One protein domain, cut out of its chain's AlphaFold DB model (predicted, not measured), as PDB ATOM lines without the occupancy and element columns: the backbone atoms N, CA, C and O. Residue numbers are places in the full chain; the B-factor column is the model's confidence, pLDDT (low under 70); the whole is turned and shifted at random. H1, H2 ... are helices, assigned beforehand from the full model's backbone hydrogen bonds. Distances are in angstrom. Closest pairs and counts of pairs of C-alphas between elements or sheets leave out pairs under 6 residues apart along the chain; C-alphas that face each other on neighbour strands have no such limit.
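What this domain is: This is residues 60 to 117 of the 223 residues of an uncharacterized protein of Echinostoma caproni (UniProt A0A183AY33). A single long helix, H2, is followed by a loop that folds back to the short helix H3 off to one side, while a long arm leads from the tiny helix H1, far out on the other side. No two helices touch. The printed part has 58 residues with three named helices, H1, H2 and H3 in chain order, and no named strand; its class is all helix. It is loose, with a radius of gyration of the C-alphas of 14.3 A, and flat, spanning 39 by 33 by 17 A.

How they stand to each other: H1, residues 60 to 64, stands free and is apart from H2, residues 81 to 99. H3, residues 109 to 116, is apart from both. In these three helices every O i to N i+4 pair is within hydrogen-bond range.

Where its parts are: H1 begins at C-alpha 60 (347.518, 258.359, 293.597) and is 6.6 A long. H2 is 27.3 A long. H3 is 10.4 A long and ends at C-alpha 116 (320.718, 272.212, 302.788).

The domain as a whole: The C-alphas farthest apart, Glu 61 and Ile 107, are 38.8 A apart. The printed part has no cut. H1 to H2 is a long link of 16 residues. Confidence is under 70 at residues 66 to 67, 71, 81 and 96 to 116.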
ATOM      1  N   ALA A  60     346.418 257.943 292.730       74.19
ATOM      2  CA  ALA A  60     347.518 258.359 293.597       74.19
ATOM      3  C   ALA A  60     348.313 259.545 293.027       74.19
ATOM      4  O   ALA A  60     348.560 260.510 293.744       74.19
ATOM      5  N   GLU A  61     348.664 259.499 291.741       76.44
ATOM      6  CA  GLU A  61     349.392 260.581 291.062       76.44
ATOM      7  C   GLU A  61     348.506 261.827 290.893       76.44
ATOM      8  O   GLU A  61     348.891 262.935 291.257       76.44
ATOM      9  N   ARG A  62     347.246 261.643 290.475       72.62
ATOM     10  CA  ARG A  62     346.304 262.756 290.257       72.62
ATOM     11  C   ARG A  62     345.854 263.461 291.534       72.62
ATOM     12  O   ARG A  62     345.450 264.621 291.472       72.62
ATOM     13  N   ILE A  63     345.845 262.755 292.665       72.06
ATOM     14  CA  ILE A  63     345.571 263.351 293.977       72.06
ATOM     15  C   ILE A  63     346.752 264.222 294.408       72.06
ATOM     16  O   ILE A  63     346.510 265.269 294.983       72.06
ATOM     17  N   GLN A  64     348.000 263.844 294.103       72.81
ATOM     18  CA  GLN A  64     349.176 264.671 294.416       72.81
ATOM     19  C   GLN A  64     349.253 265.935 293.551       72.81
ATOM     20  O   GLN A  64     349.676 266.984 294.027       72.81
ATOM     21  N   GLU A  65     348.809 265.859 292.295       72.50
ATOM     22  CA  GLU A  65     348.765 267.008 291.378       72.50
ATOM     23  C   GLU A  65     347.695 268.054 291.730       72.50
ATOM     24  O   GLU A  65     347.687 269.150 291.164       72.50
ATOM     25  N   ARG A  66     346.750 267.732 292.620       68.12
ATOM     26  CA  ARG A  66     345.636 268.616 292.978       68.12
ATOM     27  C   ARG A  66     345.607 268.873 294.475       68.12
ATOM     28  O   ARG A  66     345.915 267.996 295.264       68.12
ATOM     29  N   ASP A  67     345.147 270.055 294.868       67.75
ATOM     30  CA  ASP A  67     344.918 270.393 296.276       67.75
ATOM     31  C   ASP A  67     343.639 269.701 296.795       67.75
ATOM     32  O   ASP A  67     342.576 270.303 296.959       67.75
ATOM     33  N   LEU A  68     343.706 268.373 296.920       71.44
ATOM     34  CA  LEU A  68     342.627 267.518 297.396       71.44
ATOM     35  C   LEU A  68     342.967 267.009 298.796       71.44
ATOM     36  O   LEU A  68     343.866 266.192 298.979       71.44
ATOM     37  N   GLU A  69     342.187 267.426 299.788       70.44
ATOM     38  CA  GLU A  69     342.255 266.831 301.119       70.44
ATOM     39  C   GLU A  69     341.549 265.471 301.129       70.44
ATOM     40  O   GLU A  69     340.328 265.378 300.984       70.44
ATOM     41  N   VAL A  70     342.323 264.404 301.327       70.56
ATOM     42  CA  VAL A  70     341.803 263.039 301.431       70.56
ATOM     43  C   VAL A  70     341.699 262.642 302.900       70.56
ATOM     44  O   VAL A  70     342.704 262.466 303.585       70.56
ATOM     45  N   ALA A  71     340.473 262.448 303.383       69.19
ATOM     46  CA  ALA A  71     340.213 261.833 304.680       69.19
ATOM     47  C   ALA A  71     339.847 260.357 304.478       69.19
ATOM     48  O   ALA A  71     338.817 260.039 303.886       69.19
ATOM     49  N   THR A  72     340.688 259.449 304.976       70.62
ATOM     50  CA  THR A  72     340.441 258.003 304.873       70.62
ATOM     51  C   THR A  72     339.750 257.512 306.139       70.62
ATOM     52  O   THR A  72     340.250 257.722 307.242       70.62
ATOM     53  N   PHE A  73     338.600 256.852 305.996       75.31
ATOM     54  CA  PHE A  73     337.955 256.150 307.102       75.31
ATOM     55  C   PHE A  73     338.438 254.699 307.132       75.31
ATOM     56  O   PHE A  73     338.092 253.914 306.251       75.31
ATOM     57  N   SER A  74     339.231 254.348 308.143       78.12
ATOM     58  CA  SER A  74     339.659 252.975 308.411       78.12
ATOM     59  C   SER A  74     338.762 252.364 309.498       78.12
ATOM     60  O   SER A  74     338.905 252.747 310.662       78.12
ATOM     61  N   PRO A  75     337.825 251.460 309.156       76.31
ATOM     62  CA  PRO A  75     336.996 250.785 310.151       76.31
ATOM     63  C   PRO A  75     337.855 249.880 311.038       76.31
ATOM     64  O   PRO A  75     338.726 249.163 310.547       76.31
ATOM     65  N   ASP A  76     337.590 249.897 312.340       85.56
ATOM     66  CA  ASP A  76     338.255 249.029 313.305       85.56
ATOM     67  C   ASP A  76     337.574 247.656 313.310       85.56
ATOM     68  O   ASP A  76     336.396 247.533 313.655       85.56
ATOM     69  N   SER A  77     338.312 246.616 312.920       84.06
ATOM     70  CA  SER A  77     337.821 245.233 312.884       84.06
ATOM     71  C   SER A  77     337.441 244.672 314.258       84.06
ATOM     72  O   SER A  77     336.739 243.665 314.320       84.06
ATOM     73  N   SER A  78     337.911 245.286 315.347       87.94
ATOM     74  CA  SER A  78     337.569 244.884 316.717       87.94
ATOM     75  C   SER A  78     336.217 245.430 317.191       87.94
ATOM     76  O   SER A  78     335.660 244.943 318.175       87.94
ATOM     77  N   GLU A  79     335.660 246.412 316.479       89.06
ATOM     78  CA  GLU A  79     334.436 247.116 316.852       89.06
ATOM     79  C   GLU A  79     333.237 246.684 315.997       89.06
ATOM     80  O   GLU A  79     333.359 246.252 314.849       89.06
ATOM     81  N   SER A  80     332.025 246.845 316.534       88.50
ATOM     82  CA  SER A  80     330.806 246.535 315.782       88.50
ATOM     83  C   SER A  80     330.621 247.465 314.575       88.50
ATOM     84  O   SER A  80     331.023 248.633 314.585       88.50
ATOM     85  N   LEU A  81     329.926 246.983 313.535       68.38
ATOM     86  CA  LEU A  81     329.577 247.786 312.354       68.38
ATOM     87  C   LEU A  81     328.859 249.089 312.739       68.38
ATOM     88  O   LEU A  81     329.157 250.152 312.199       68.38
ATOM     89  N   THR A  82     327.939 249.029 313.702       77.00
ATOM     90  CA  THR A  82     327.192 250.204 314.168       77.00
ATOM     91  C   THR A  82     328.102 251.242 314.821       77.00
ATOM     92  O   THR A  82     327.933 252.439 314.577       77.00
ATOM     93  N   LYS A  83     329.101 250.807 315.598       76.75
ATOM     94  CA  LYS A  83     330.067 251.699 316.243       76.75
ATOM     95  C   LYS A  83     331.030 252.311 315.229       76.75
ATOM     96  O   LYS A  83     331.210 253.529 315.241       76.75
ATOM     97  N   ASN A  84     331.520 251.521 314.277       84.75
ATOM     98  CA  ASN A  84     332.316 252.010 313.150       84.75
ATOM     99  C   ASN A  84     331.572 253.076 312.330       84.75
ATOM    100  O   ASN A  84     332.092 254.171 312.116       84.75
ATOM    101  N   LEU A  85     330.318 252.817 311.951       76.44
ATOM    102  CA  LEU A  85     329.493 253.796 311.235       76.44
ATOM    103  C   LEU A  85     329.224 255.054 312.071       76.44
ATOM    104  O   LEU A  85     329.220 256.166 311.543       76.44
ATOM    105  N   SER A  86     329.039 254.906 313.385       77.94
ATOM    106  CA  SER A  86     328.867 256.059 314.270       77.94
ATOM    107  C   SER A  86     330.123 256.936 314.328       77.94
ATOM    108  O   SER A  86     330.008 258.161 314.264       77.94
ATOM    109  N   ASN A  87     331.311 256.324 314.356       81.06
ATOM    110  CA  ASN A  87     332.595 257.022 314.327       81.06
ATOM    111  C   ASN A  87     332.824 257.714 312.980       81.06
ATOM    112  O   ASN A  87     333.260 258.862 312.955       81.06
ATOM    113  N   PHE A  88     332.455 257.067 311.872       80.56
ATOM    114  CA  PHE A  88     332.497 257.680 310.545       80.56
ATOM    115  C   PHE A  88     331.656 258.958 310.481       80.56
ATOM    116  O   PHE A  88     332.149 260.006 310.067       80.56
ATOM    117  N   ILE A  89     330.405 258.899 310.952       77.12
ATOM    118  CA  ILE A  89     329.508 260.063 310.972       77.12
ATOM    119  C   ILE A  89     330.089 261.186 311.841       77.12
ATOM    120  O   ILE A  89     329.997 262.350 311.459       77.12
ATOM    121  N   LEU A  90     330.709 260.863 312.980       78.62
ATOM    122  CA  LEU A  90     331.370 261.851 313.840       78.62
ATOM    123  C   LEU A  90     332.579 262.505 313.155       78.62
ATOM    124  O   LEU A  90     332.748 263.719 313.247       78.62
ATOM    125  N   SER A  91     333.406 261.730 312.454       79.88
ATOM    126  CA  SER A  91     334.547 262.256 311.692       79.88
ATOM    127  C   SER A  91     334.094 263.145 310.534       79.88
ATOM    128  O   SER A  91     334.638 264.231 310.341       79.88
ATOM    129  N   LEU A  92     333.042 262.737 309.822       75.94
ATOM    130  CA  LEU A  92     332.427 263.531 308.762       75.94
ATOM    131  C   LEU A  92     331.843 264.833 309.320       75.94
ATOM    132  O   LEU A  92     332.057 265.896 308.748       75.94
ATOM    133  N   GLN A  93     331.159 264.778 310.466       73.19
ATOM    134  CA  GLN A  93     330.667 265.972 311.155       73.19
ATOM    135  C   GLN A  93     331.805 266.927 311.500       73.19
ATOM    136  O   GLN A  93     331.693 268.100 311.169       73.19
ATOM    137  N   LYS A  94     332.899 266.433 312.100       74.25
ATOM    138  CA  LYS A  94     334.079 267.250 312.426       74.25
ATOM    139  C   LYS A  94     334.637 267.944 311.187       74.25
ATOM    140  O   LYS A  94     334.850 269.152 311.240       74.25
ATOM    141  N   PHE A  95     334.795 267.208 310.086       72.31
ATOM    142  CA  PHE A  95     335.275 267.740 308.808       72.31
ATOM    143  C   PHE A  95     334.338 268.809 308.223       72.31
ATOM    144  O   PHE A  95     334.783 269.858 307.762       72.31
ATOM    145  N   LEU A  96     333.022 268.584 308.281       69.81
ATOM    146  CA  LEU A  96     332.047 269.576 307.829       69.81
ATOM    147  C   LEU A  96     332.024 270.812 308.735       69.81
ATOM    148  O   LEU A  96     331.955 271.920 308.222       69.81
ATOM    149  N   THR A  97     332.115 270.657 310.058       67.25
ATOM    150  CA  THR A  97     332.134 271.790 310.999       67.25
ATOM    151  C   THR A  97     333.447 272.567 310.983       67.25
ATOM    152  O   THR A  97     333.440 273.761 311.263       67.25
ATOM    153  N   SER A  98     334.573 271.927 310.646       67.69
ATOM    154  CA  SER A  98     335.859 272.621 310.525       67.69
ATOM    155  C   SER A  98     335.924 273.508 309.283       67.69
ATOM    156  O   SER A  98     336.666 274.484 309.282       67.69
ATOM    157  N   LYS A  99     335.146 273.193 308.235       61.59
ATOM    158  CA  LYS A  99     335.061 274.009 307.012       61.59
ATOM    159  C   LYS A  99     333.829 274.916 306.948       61.59
ATOM    160  O   LYS A  99     333.905 275.999 306.377       61.59
ATOM    161  N   CYS A 100     332.705 274.515 307.536       45.75
ATOM    162  CA  CYS A 100     331.471 275.295 307.584       45.75
ATOM    163  C   CYS A 100     331.124 275.666 309.029       45.75
ATOM    164  O   CYS A 100     330.849 274.802 309.856       45.75
ATOM    165  N   SER A 101     331.039 276.971 309.305       46.94
ATOM    166  CA  SER A 101     330.843 277.592 310.630       46.94
ATOM    167  C   SER A 101     329.485 277.320 311.318       46.94
ATOM    168  O   SER A 101     329.058 278.064 312.197       46.94
ATOM    169  N   SER A 102     328.744 276.278 310.930       55.16
ATOM    170  CA  SER A 102     327.418 275.990 311.490       55.16
ATOM    171  C   SER A 102     327.417 274.718 312.340       55.16
ATOM    172  O   SER A 102     327.884 273.666 311.920       55.16
ATOM    173  N   ASN A 103     326.861 274.815 313.551       53.44
ATOM    174  CA  ASN A 103     326.728 273.719 314.514       53.44
ATOM    175  C   ASN A 103     325.801 272.610 313.980       53.44
ATOM    176  O   ASN A 103     324.570 272.682 314.116       53.44
ATOM    177  N   ILE A 104     326.368 271.563 313.378       55.25
ATOM    178  CA  ILE A 104     325.613 270.385 312.938       55.25
ATOM    179  C   ILE A 104     325.533 269.386 314.103       55.25
ATOM    180  O   ILE A 104     326.412 268.558 314.310       55.25
ATOM    181  N   GLN A 105     324.458 269.469 314.890       56.41
ATOM    182  CA  GLN A 105     324.161 268.496 315.944       56.41
ATOM    183  C   GLN A 105     323.734 267.142 315.346       56.41
ATOM    184  O   GLN A 105     323.099 267.082 314.292       56.41
ATOM    185  N   ARG A 106     324.063 266.047 316.048       49.66
ATOM    186  CA  ARG A 106     323.835 264.650 315.621       49.66
ATOM    187  C   ARG A 106     322.360 264.290 315.404       49.66
ATOM    188  O   ARG A 106     322.061 263.448 314.559       49.66
ATOM    189  N   ILE A 107     321.448 264.909 316.152       48.16
ATOM    190  CA  ILE A 107     320.009 264.630 316.090       48.16
ATOM    191  C   ILE A 107     319.420 265.381 314.892       48.16
ATOM    192  O   ILE A 107     319.550 266.598 314.784       48.16
ATOM    193  N   GLY A 108     318.806 264.652 313.961       59.25
ATOM    194  CA  GLY A 108     318.213 265.247 312.760       59.25
ATOM    195  C   GLY A 108     319.221 265.661 311.681       59.25
ATOM    196  O   GLY A 108     318.835 266.358 310.748       59.25
ATOM    197  N   LEU A 109     320.487 265.220 311.757       62.72
ATOM    198  CA  LEU A 109     321.515 265.522 310.750       62.72
ATOM    199  C   LEU A 109     321.061 265.150 309.330       62.72
ATOM    200  O   LEU A 109     321.224 265.953 308.420       62.72
ATOM    201  N   ARG A 110     320.417 263.989 309.141       59.94
ATOM    202  CA  ARG A 110     319.876 263.586 307.830       59.94
ATOM    203  C   ARG A 110     318.852 264.594 307.311       59.94
ATOM    204  O   ARG A 110     318.952 265.023 306.169       59.94
ATOM    205  N   SER A 111     317.909 265.002 308.158       67.19
ATOM    206  CA  SER A 111     316.909 266.005 307.801       67.19
ATOM    207  C   SER A 111     317.573 267.342 307.498       67.19
ATOM    208  O   SER A 111     317.289 267.932 306.468       67.19
ATOM    209  N   ARG A 112     318.504 267.814 308.330       64.50
ATOM    210  CA  ARG A 112     319.194 269.098 308.127       64.50
ATOM    211  C   ARG A 112     320.027 269.108 306.844       64.50
ATOM    212  O   ARG A 112     319.882 270.032 306.056       64.50
ATOM    213  N   ILE A 113     320.813 268.062 306.582       69.25
ATOM    214  CA  ILE A 113     321.564 267.906 305.323       69.25
ATOM    215  C   ILE A 113     320.610 267.895 304.126       69.25
ATOM    216  O   ILE A 113     320.853 268.585 303.144       69.25
ATOM    217  N   HIS A 114     319.485 267.186 304.230       67.69
ATOM    218  CA  HIS A 114     318.458 267.181 303.188       67.69
ATOM    219  C   HIS A 114     317.830 268.574 302.955       67.69
ATOM    220  O   HIS A 114     317.456 268.917 301.832       67.69
ATOM    221  N   HIS A 115     317.723 269.415 303.990       66.44
ATOM    222  CA  HIS A 115     317.277 270.803 303.833       66.44
ATOM    223  C   HIS A 115     318.334 271.673 303.140       66.44
ATOM    224  O   HIS A 115     317.950 272.482 302.300       66.44
ATOM    225  N   TYR A 116     319.623 271.462 303.417       67.31
ATOM    226  CA  TYR A 116     320.718 272.212 302.788       67.31
ATOM    227  C   TYR A 116     321.037 271.791 301.346       67.31
ATOM    228  O   TYR A 116     321.551 272.605 300.593       67.31
ATOM    229  N   ALA A 117     320.759 270.549 300.945       73.06
ATOM    230  CA  ALA A 117     321.052 270.085 299.588       73.06
ATOM    231  C   ALA A 117     319.996 270.573 298.585       73.06
ATOM    232  O   ALA A 117     318.816 270.322 298.801       73.06
TER     233      ALA A 117